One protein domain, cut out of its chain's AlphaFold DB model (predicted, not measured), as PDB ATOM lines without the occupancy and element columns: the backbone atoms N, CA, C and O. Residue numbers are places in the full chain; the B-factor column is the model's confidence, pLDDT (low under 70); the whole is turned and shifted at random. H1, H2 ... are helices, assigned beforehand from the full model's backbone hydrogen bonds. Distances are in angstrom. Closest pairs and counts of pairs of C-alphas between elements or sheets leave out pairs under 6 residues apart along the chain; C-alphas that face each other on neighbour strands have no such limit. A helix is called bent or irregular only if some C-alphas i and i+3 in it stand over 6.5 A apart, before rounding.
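This is residues 211 to 281 of the 324 residues of an uncharacterized protein of Verrucomicrobiaceae bacterium (UniProt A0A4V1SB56). A helical hairpin, H1 and H2, is joined by a third helix, H3, which crosses H2 on the side away from H1, so that H2 lies in the middle of the three. The last part of H3, residues 274 to 280, sticks out from the rest together with Asn 281. The printed part has 71 residues with three named helices, in the order H1, H2, H3, and no named strand; its class is all helix. It is compact, with a radius of gyration of the C-alphas of 12.7 A, and the C-alphas span 38 by 28 by 22 A along their three main axes.

H1, residues 213 to 225, and H2, residues 236 to 252, form a helical hairpin. They touch, the closest C-alphas being those of Leu 214 and Val 249, 6.0 A apart. Their lines stand at a steep tilt of 43 degrees, and they run opposite ways. H3, residues 260 to 280, touches H2, the closest C-alphas being those of Val 243 and Ala 266, 5.8 A apart. The two are about perpendicular, at 89 degrees. H2 touches H3 with residues 239 to 244 alone, and H3 touches H2 with residues 262 to 270 alone. H1 and H3 are apart. H2 has a kink of 43 degrees near residue 245, and H3 has one of 37 degrees near residue 267. The O i to N i+4 pairs within hydrogen-bond range are 7 of 9 in H1, 11 of 13 in H2 and 14 of 17 in H3.

H1 begins at C-alpha 213, at (-57.614, -12.553, 32.752), and is 17.9 A long from first to last C-alpha. It is irregular, but only just: C-alphas 215 and 218 are 6.6 A apart. H2 begins at C-alpha 236, at (-45.754, -16.725, 45.522), and is 24.7 A long; it is irregular, with C-alphas 244 and 247 7.2 A apart. H3, the longest helix with 21 residues, is 30.7 A long and ends at C-alpha 280, at (-40.802, -28.111, 26.744). It is irregular too, with C-alphas 264 and 267 7.3 A apart.

The two C-alphas farthest apart are those of Asp 231 and Asn 281, at 38.9 A. Without residues 274 to 281, which stand free, the body spans 33 by 25 by 19 A. The links from H1 to H2, with 10 residues, and from H2 to H3, with 7, are both short. The printed part has no cut. The mean pLDDT of the printed part is 91.4, and residue 281 is under 70.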
ATOM      1  N   GLY A 211     -59.053 -16.042  28.470       94.88
ATOM      2  CA  GLY A 211     -60.114 -15.050  28.267       94.88
ATOM      3  C   GLY A 211     -60.770 -14.529  29.551       94.88
ATOM      4  O   GLY A 211     -61.652 -13.676  29.471       94.88
ATOM      5  N   ARG A 212     -60.368 -15.013  30.736       97.12
ATOM      6  CA  ARG A 212     -60.844 -14.514  32.045       97.12
ATOM      7  C   ARG A 212     -59.776 -13.737  32.813       97.12
ATOM      8  O   ARG A 212     -59.909 -13.501  34.009       97.12
ATOM      9  N   GLU A 213     -58.723 -13.288  32.141       97.25
ATOM     10  CA  GLU A 213     -57.614 -12.553  32.752       97.25
ATOM     11  C   GLU A 213     -58.085 -11.235  33.385       97.25
ATOM     12  O   GLU A 213     -57.654 -10.893  34.483       97.25
ATOM     13  N   LEU A 214     -59.014 -10.519  32.738       97.12
ATOM     14  CA  LEU A 214     -59.582  -9.274  33.275       97.12
ATOM     15  C   LEU A 214     -60.406  -9.485  34.549       97.12
ATOM     16  O   LEU A 214     -60.487  -8.576  35.374       97.12
ATOM     17  N   GLU A 215     -61.009 -10.662  34.703       97.44
ATOM     18  CA  GLU A 215     -61.727 -11.057  35.914       97.44
ATOM     19  C   GLU A 215     -60.754 -11.501  37.011       97.44
ATOM     20  O   GLU A 215     -60.908 -11.128  38.170       97.44
ATOM     21  N   ALA A 216     -59.720 -12.262  36.643       98.00
ATOM     22  CA  ALA A 216     -58.689 -12.720  37.567       98.00
ATOM     23  C   ALA A 216     -57.864 -11.569  38.158       98.00
ATOM     24  O   ALA A 216     -57.413 -11.653  39.298       98.00
ATOM     25  N   TRP A 217     -57.643 -10.511  37.374       97.88
ATOM     26  CA  TRP A 217     -56.780  -9.387  37.724       97.88
ATOM     27  C   TRP A 217     -57.101  -8.732  39.079       97.88
ATOM     28  O   TRP A 217     -56.220  -8.745  39.943       97.88
ATOM     29  N   PRO A 218     -58.317  -8.201  39.324       97.69
ATOM     30  CA  PRO A 218     -58.647  -7.602  40.618       97.69
ATOM     31  C   PRO A 218     -58.550  -8.612  41.768       97.69
ATOM     32  O   PRO A 218     -58.053  -8.266  42.831       97.69
ATOM     33  N   LEU A 219     -58.916  -9.879  41.544       97.81
ATOM     34  CA  LEU A 219     -58.833 -10.920  42.575       97.81
ATOM     35  C   LEU A 219     -57.383 -11.192  43.005       97.81
ATOM     36  O   LEU A 219     -57.099 -11.366  44.189       97.81
ATOM     37  N   LEU A 220     -56.451 -11.224  42.049       97.81
ATOM     38  CA  LEU A 220     -55.027 -11.409  42.327       97.81
ATOM     39  C   LEU A 220     -54.404 -10.175  42.990       97.81
ATOM     40  O   LEU A 220     -53.547 -10.333  43.862       97.81
ATOM     41  N   LEU A 221     -54.829  -8.967  42.606       97.19
ATOM     42  CA  LEU A 221     -54.414  -7.737  43.282       97.19
ATOM     43  C   LEU A 221     -54.908  -7.708  44.730       97.19
ATOM     44  O   LEU A 221     -54.113  -7.427  45.620       97.19
ATOM     45  N   ASP A 222     -56.162  -8.074  44.987       96.25
ATOM     46  CA  ASP A 222     -56.709  -8.160  46.344       96.25
ATOM     47  C   ASP A 222     -55.939  -9.178  47.195       96.25
ATOM     48  O   ASP A 222     -55.571  -8.894  48.339       96.25
ATOM     49  N   MET A 223     -55.607 -10.343  46.623       95.56
ATOM     50  CA  MET A 223     -54.739 -11.319  47.287       95.56
ATOM     51  C   MET A 223     -53.367 -10.725  47.615       95.56
ATOM     52  O   MET A 223     -52.894 -10.882  48.739       95.56
ATOM     53  N   TYR A 224     -52.725 -10.032  46.673       94.94
ATOM     54  CA  TYR A 224     -51.425  -9.400  46.902       94.94
ATOM     55  C   TYR A 224     -51.492  -8.316  47.990       94.94
ATOM     56  O   TYR A 224     -50.677  -8.317  48.915       94.94
ATOM     57  N   ASN A 225     -52.498  -7.444  47.921       94.94
ATOM     58  CA  ASN A 225     -52.707  -6.327  48.842       94.94
ATOM     59  C   ASN A 225     -53.104  -6.780  50.252       94.94
ATOM     60  O   ASN A 225     -52.954  -6.016  51.201       94.94
ATOM     61  N   SER A 226     -53.576  -8.021  50.416       93.62
ATOM     62  CA  SER A 226     -53.941  -8.562  51.729       93.62
ATOM     63  C   SER A 226     -52.766  -8.691  52.708       93.62
ATOM     64  O   SER A 226     -53.016  -8.778  53.909       93.62
ATOM     65  N   GLY A 227     -51.523  -8.671  52.215       90.69
ATOM     66  CA  GLY A 227     -50.304  -8.761  53.024       90.69
ATOM     67  C   GLY A 227     -49.673 -10.163  53.033       90.69
ATOM     68  O   GLY A 227     -50.336 -11.138  52.673       90.69
ATOM     69  N   PRO A 228     -48.367 -10.278  53.353       87.31
ATOM     70  CA  PRO A 228     -47.604 -11.531  53.318       87.31
ATOM     71  C   PRO A 228     -47.803 -12.434  54.547       87.31
ATOM     72  O   PRO A 228     -47.196 -13.503  54.613       87.31
ATOM     73  N   GLU A 229     -48.579 -12.007  55.542       87.06
ATOM     74  CA  GLU A 229     -48.729 -12.731  56.798       87.06
ATOM     75  C   GLU A 229     -49.420 -14.098  56.594       87.06
ATOM     76  O   GLU A 229     -50.233 -14.261  55.678       87.06
ATOM     77  N   PRO A 230     -49.137 -15.113  57.437       76.31
ATOM     78  CA  PRO A 230     -49.656 -16.474  57.244       76.31
ATOM     79  C   PRO A 230     -51.187 -16.571  57.214       76.31
ATOM     80  O   PRO A 230     -51.749 -17.474  56.587       76.31
ATOM     81  N   ASP A 231     -51.862 -15.646  57.895       81.75
ATOM     82  CA  ASP A 231     -53.312 -15.548  57.953       81.75
ATOM     83  C   ASP A 231     -53.917 -14.810  56.751       81.75
ATOM     84  O   ASP A 231     -55.138 -14.803  56.656       81.75
ATOM     85  N   LYS A 232     -53.123 -14.226  55.842       89.75
ATOM     86  CA  LYS A 232     -53.539 -13.436  54.660       89.75
ATOM     87  C   LYS A 232     -53.433 -14.228  53.362       89.75
ATOM     88  O   LYS A 232     -53.081 -15.395  53.389       89.75
ATOM     89  N   ASP A 233     -53.785 -13.650  52.215       92.50
ATOM     90  CA  ASP A 233     -53.888 -14.379  50.942       92.50
ATOM     91  C   ASP A 233     -52.738 -14.158  49.955       92.50
ATOM     92  O   ASP A 233     -52.706 -14.837  48.924       92.50
ATOM     93  N   ARG A 234     -51.760 -13.291  50.248       93.69
ATOM     94  CA  ARG A 234     -50.597 -13.113  49.368       93.69
ATOM     95  C   ARG A 234     -49.779 -14.400  49.339       93.69
ATOM     96  O   ARG A 234     -49.370 -14.930  50.369       93.69
ATOM     97  N   THR A 235     -49.497 -14.901  48.141       93.44
ATOM     98  CA  THR A 235     -48.663 -16.092  47.946       93.44
ATOM     99  C   THR A 235     -47.722 -15.920  46.755       93.44
ATOM    100  O   THR A 235     -48.030 -15.161  45.833       93.44
ATOM    101  N   PRO A 236     -46.610 -16.678  46.705       93.00
ATOM    102  CA  PRO A 236     -45.754 -16.725  45.522       93.00
ATOM    103  C   PRO A 236     -46.520 -17.112  44.249       93.00
ATOM    104  O   PRO A 236     -46.310 -16.517  43.195       93.00
ATOM    105  N   THR A 237     -47.459 -18.059  44.348       93.94
ATOM    106  CA  THR A 237     -48.301 -18.488  43.222       93.94
ATOM    107  C   THR A 237     -49.198 -17.361  42.712       93.94
ATOM    108  O   THR A 237     -49.304 -17.180  41.501       93.94
ATOM    109  N   GLY A 238     -49.824 -16.592  43.609       95.31
ATOM    110  CA  GLY A 238     -50.641 -15.434  43.242       95.31
ATOM    111  C   GLY A 238     -49.813 -14.357  42.543       95.31
ATOM    112  O   GLY A 238     -50.181 -13.913  41.459       95.31
ATOM    113  N   THR A 239     -48.641 -14.022  43.091       95.00
ATOM    114  CA  THR A 239     -47.699 -13.071  42.476       95.00
ATOM    115  C   THR A 239     -47.246 -13.528  41.088       95.00
ATOM    116  O   THR A 239     -47.247 -12.744  40.141       95.00
ATOM    117  N   PHE A 240     -46.911 -14.812  40.936       95.31
ATOM    118  CA  PHE A 240     -46.548 -15.387  39.642       95.31
ATOM    119  C   PHE A 240     -47.691 -15.276  38.624       95.31
ATOM    120  O   PHE A 240     -47.465 -14.900  37.475       95.31
ATOM    121  N   LEU A 241     -48.924 -15.584  39.036       96.69
ATOM    122  CA  LEU A 241     -50.094 -15.475  38.164       96.69
ATOM    123  C   LEU A 241     -50.392 -14.022  37.782       96.69
ATOM    124  O   LEU A 241     -50.725 -13.781  36.626       96.69
ATOM    125  N   LEU A 242     -50.200 -13.072  38.703       96.44
ATOM    126  CA  LEU A 242     -50.338 -11.639  38.443       96.44
ATOM    127  C   LEU A 242     -49.382 -11.189  37.327       96.44
ATOM    128  O   LEU A 242     -49.818 -10.582  36.353       96.44
ATOM    129  N   VAL A 243     -48.100 -11.568  37.415       96.56
ATOM    130  CA  VAL A 243     -47.102 -11.298  36.363       96.56
ATOM    131  C   VAL A 243     -47.475 -11.984  35.051       96.56
ATOM    132  O   VAL A 243     -47.403 -11.370  33.990       96.56
ATOM    133  N   LYS A 244     -47.900 -13.250  35.113       95.44
ATOM    134  CA  LYS A 244     -48.242 -14.042  33.928       95.44
ATOM    135  C   LYS A 244     -49.379 -13.425  33.111       95.44
ATOM    136  O   LYS A 244     -49.304 -13.449  31.884       95.44
ATOM    137  N   ILE A 245     -50.436 -12.928  33.757       96.56
ATOM    138  CA  ILE A 245     -51.597 -12.367  33.045       96.56
ATOM    139  C   ILE A 245     -51.421 -10.885  32.692       96.56
ATOM    140  O   ILE A 245     -52.145 -10.376  31.837       96.56
ATOM    141  N   PHE A 246     -50.457 -10.196  33.313       96.44
ATOM    142  CA  PHE A 246     -50.267  -8.754  33.155       96.44
ATOM    143  C   PHE A 246     -50.132  -8.279  31.700       96.44
ATOM    144  O   PHE A 246     -50.814  -7.313  31.368       96.44
ATOM    145  N   PRO A 247     -49.362  -8.925  30.797       94.12
ATOM    146  CA  PRO A 247     -49.269  -8.468  29.408       94.12
ATOM    147  C   PRO A 247     -50.626  -8.412  28.696       94.12
ATOM    148  O   PRO A 247     -50.902  -7.468  27.958       94.12
ATOM    149  N   TYR A 248     -51.496  -9.394  28.953       95.06
ATOM    150  CA  TYR A 248     -52.848  -9.413  28.399       95.06
ATOM    151  C   TYR A 248     -53.713  -8.309  29.014       95.06
ATOM    152  O   TYR A 248     -54.392  -7.575  28.298       95.06
ATOM    153  N   VAL A 249     -53.663  -8.160  30.341       96.69
ATOM    154  CA  VAL A 249     -54.425  -7.122  31.043       96.69
ATOM    155  C   VAL A 249     -53.994  -5.733  30.579       96.69
ATOM    156  O   VAL A 249     -54.859  -4.932  30.257       96.69
ATOM    157  N   LYS A 250     -52.690  -5.460  30.458       95.50
ATOM    158  CA  LYS A 250     -52.144  -4.170  30.008       95.50
ATOM    159  C   LYS A 250     -52.580  -3.810  28.587       95.50
ATOM    160  O   LYS A 250     -52.841  -2.644  28.312       95.50
ATOM    161  N   ALA A 251     -52.688  -4.801  27.701       95.56
ATOM    162  CA  ALA A 251     -53.176  -4.596  26.339       95.56
ATOM    163  C   ALA A 251     -54.658  -4.176  26.295       95.56
ATOM    164  O   ALA A 251     -55.045  -3.407  25.421       95.56
ATOM    165  N   GLN A 252     -55.477  -4.663  27.234       95.56
ATOM    166  CA  GLN A 252     -56.918  -4.373  27.306       95.56
ATOM    167  C   GLN A 252     -57.264  -3.200  28.243       95.56
ATOM    168  O   GLN A 252     -58.286  -2.542  28.073       95.56
ATOM    169  N   LYS A 253     -56.421  -2.950  29.246       94.88
ATOM    170  CA  LYS A 253     -56.524  -1.899  30.266       94.88
ATOM    171  C   LYS A 253     -55.166  -1.196  30.392       94.88
ATOM    172  O   LYS A 253     -54.333  -1.614  31.200       94.88
ATOM    173  N   PRO A 254     -54.901  -0.159  29.573       93.94
ATOM    174  CA  PRO A 254     -53.603   0.522  29.536       93.94
ATOM    175  C   PRO A 254     -53.196   1.192  30.853       93.94
ATOM    176  O   PRO A 254     -52.012   1.424  31.079       93.94
ATOM    177  N   ASP A 255     -54.156   1.479  31.724       94.31
ATOM    178  CA  ASP A 255     -53.996   2.029  33.071       94.31
ATOM    179  C   ASP A 255     -53.613   0.975  34.125       94.31
ATOM    180  O   ASP A 255     -53.211   1.331  35.227       94.31
ATOM    181  N   ALA A 256     -53.692  -0.322  33.807       94.50
ATOM    182  CA  ALA A 256     -53.307  -1.371  34.743       94.50
ATOM    183  C   ALA A 256     -51.798  -1.331  35.042       94.50
ATOM    184  O   ALA A 256     -50.959  -1.270  34.134       94.50
ATOM    185  N   GLU A 257     -51.448  -1.434  36.322       95.00
ATOM    186  CA  GLU A 257     -50.068  -1.437  36.805       95.00
ATOM    187  C   GLU A 257     -49.813  -2.615  37.744       95.00
ATOM    188  O   GLU A 257     -50.681  -3.023  38.518       95.00
ATOM    189  N   LEU A 258     -48.605  -3.172  37.668       94.81
ATOM    190  CA  LEU A 258     -48.134  -4.136  38.654       94.81
ATOM    191  C   LEU A 258     -47.695  -3.403  39.927       94.81
ATOM    192  O   LEU A 258     -47.123  -2.315  39.828       94.81
ATOM    193  N   PRO A 259     -47.854  -4.018  41.112       94.38
ATOM    194  CA  PRO A 259     -47.242  -3.502  42.329       94.38
ATOM    195  C   PRO A 259     -45.727  -3.293  42.139       94.38
ATOM    196  O   PRO A 259     -45.091  -4.163  41.534       94.38
ATOM    197  N   PRO A 260     -45.117  -2.209  42.658       90.88
ATOM    198  CA  PRO A 260     -43.726  -1.849  42.354       90.88
ATOM    199  C   PRO A 260     -42.712  -2.975  42.608       90.88
ATOM    200  O   PRO A 260     -41.844  -3.238  41.777       90.88
ATOM    201  N   GLU A 261     -42.867  -3.698  43.721       90.00
ATOM    202  CA  GLU A 261     -42.020  -4.849  44.066       90.00
ATOM    203  C   GLU A 261     -42.120  -5.982  43.034       90.00
ATOM    204  O   GLU A 261     -41.136  -6.654  42.731       90.00
ATOM    205  N   VAL A 262     -43.322  -6.202  42.497       92.38
ATOM    206  CA  VAL A 262     -43.605  -7.250  41.512       92.38
ATOM    207  C   VAL A 262     -43.122  -6.820  40.132       92.38
ATOM    208  O   VAL A 262     -42.531  -7.626  39.415       92.38
ATOM    209  N   ALA A 263     -43.314  -5.548  39.776       91.56
ATOM    210  CA  ALA A 263     -42.837  -4.970  38.525       91.56
ATOM    211  C   ALA A 263     -41.313  -5.123  38.378       91.56
ATOM    212  O   ALA A 263     -40.841  -5.523  37.313       91.56
ATOM    213  N   ALA A 264     -40.558  -4.910  39.462       90.06
ATOM    214  CA  ALA A 264     -39.105  -5.090  39.484       90.06
ATOM    215  C   ALA A 264     -38.659  -6.532  39.157       90.06
ATOM    216  O   ALA A 264     -37.576  -6.739  38.615       90.06
ATOM    217  N   GLN A 265     -39.492  -7.534  39.459       87.81
ATOM    218  CA  GLN A 265     -39.195  -8.956  39.244       87.81
ATOM    219  C   GLN A 265     -39.832  -9.520  37.961       87.81
ATOM    220  O   GLN A 265     -39.456 -10.600  37.498       87.81
ATOM    221  N   ALA A 266     -40.789  -8.800  37.371       88.81
ATOM    222  CA  ALA A 266     -41.642  -9.299  36.298       88.81
ATOM    223  C   ALA A 266     -40.856  -9.727  35.051       88.81
ATOM    224  O   ALA A 266     -41.125 -10.794  34.501       88.81
ATOM    225  N   ALA A 267     -39.854  -8.942  34.636       85.69
ATOM    226  CA  ALA A 267     -39.046  -9.243  33.452       85.69
ATOM    227  C   ALA A 267     -38.311 -10.591  33.577       85.69
ATOM    228  O   ALA A 267     -38.350 -11.405  32.656       85.69
ATOM    229  N   GLY A 268     -37.707 -10.863  34.740       86.00
ATOM    230  CA  GLY A 268     -37.012 -12.127  34.995       86.00
ATOM    231  C   GLY A 268     -37.959 -13.329  35.013       86.00
ATOM    232  O   GLY A 268     -37.653 -14.368  34.431       86.00
ATOM    233  N   ILE A 269     -39.140 -13.174  35.620       85.62
ATOM    234  CA  ILE A 269     -40.167 -14.227  35.669       85.62
ATOM    235  C   ILE A 269     -40.683 -14.552  34.262       85.62
ATOM    236  O   ILE A 269     -40.779 -15.724  33.899       85.62
ATOM    237  N   LEU A 270     -40.996 -13.534  33.455       86.19
ATOM    238  CA  LEU A 270     -41.473 -13.726  32.083       86.19
ATOM    239  C   LEU A 270     -40.410 -14.402  31.202       86.19
ATOM    240  O   LEU A 270     -40.742 -15.311  30.440       86.19
ATOM    241  N   GLN A 271     -39.137 -14.030  31.363       86.19
ATOM    242  CA  GLN A 271     -38.028 -14.658  30.645       86.19
ATOM    243  C   GLN A 271     -37.863 -16.142  31.016       86.19
ATOM    244  O   GLN A 271     -37.723 -16.992  30.136       86.19
ATOM    245  N   ASP A 272     -37.914 -16.482  32.308       85.94
ATOM    246  CA  ASP A 272     -37.847 -17.873  32.779       85.94
ATOM    247  C   ASP A 272     -39.012 -18.716  32.232       85.94
ATOM    248  O   ASP A 272     -38.830 -19.858  31.800       85.94
ATOM    249  N   MET A 273     -40.214 -18.138  32.171       83.25
ATOM    250  CA  MET A 273     -41.374 -18.792  31.563       83.25
ATOM    251  C   MET A 273     -41.169 -19.086  30.076       83.25
ATOM    252  O   MET A 273     -41.512 -20.179  29.615       83.25
ATOM    253  N   GLU A 274     -40.625 -18.131  29.324       84.12
ATOM    254  CA  GLU A 274     -40.343 -18.321  27.905       84.12
ATOM    255  C   GLU A 274     -39.275 -19.399  27.691       84.12
ATOM    256  O   GLU A 274     -39.463 -20.297  26.868       84.12
ATOM    257  N   ASN A 275     -38.211 -19.387  28.496       85.69
ATOM    258  CA  ASN A 275     -37.161 -20.402  28.459       85.69
ATOM    259  C   ASN A 275     -37.720 -21.809  28.732       85.69
ATOM    260  O   ASN A 275     -37.469 -22.736  27.961       85.69
ATOM    261  N   LYS A 276     -38.551 -21.971  29.770       84.19
ATOM    262  CA  LYS A 276     -39.220 -23.252  30.070       84.19
ATOM    263  C   LYS A 276     -40.148 -23.699  28.945       84.19
ATOM    264  O   LYS A 276     -40.200 -24.887  28.635       84.19
ATOM    265  N   ARG A 277     -40.863 -22.765  28.309       81.81
ATOM    266  CA  ARG A 277     -41.715 -23.063  27.150       81.81
ATOM    267  C   ARG A 277     -40.892 -23.562  25.961       81.81
ATOM    268  O   ARG A 277     -41.308 -24.527  25.325       81.81
ATOM    269  N   ARG A 278     -39.736 -22.947  25.688       80.75
ATOM    270  CA  ARG A 278     -38.799 -23.377  24.634       80.75
ATOM    271  C   ARG A 278     -38.224 -24.767  24.919       80.75
ATOM    272  O   ARG A 278     -38.192 -25.599  24.024       80.75
ATOM    273  N   MET A 279     -37.857 -25.059  26.168       80.25
ATOM    274  CA  MET A 279     -37.365 -26.387  26.565       80.25
ATOM    275  C   MET A 279     -38.438 -27.480  26.478       80.25
ATOM    276  O   MET A 279     -38.137 -28.605  26.089       80.25
ATOM    277  N   ALA A 280     -39.688 -27.166  26.827       75.12
ATOM    278  CA  ALA A 280     -40.802 -28.111  26.744       75.12
ATOM    279  C   ALA A 280     -41.252 -28.391  25.300       75.12
ATOM    280  O   ALA A 280     -41.932 -29.386  25.057       75.12
ATOM    281  N   ASN A 281     -40.899 -27.516  24.355       64.19
ATOM    282  CA  ASN A 281     -41.272 -27.639  22.952       64.19
ATOM    283  C   ASN A 281     -40.101 -27.189  22.053       64.19
ATOM    284  O   ASN A 281     -40.164 -26.106  21.464       64.19
TER     285      ASN A 281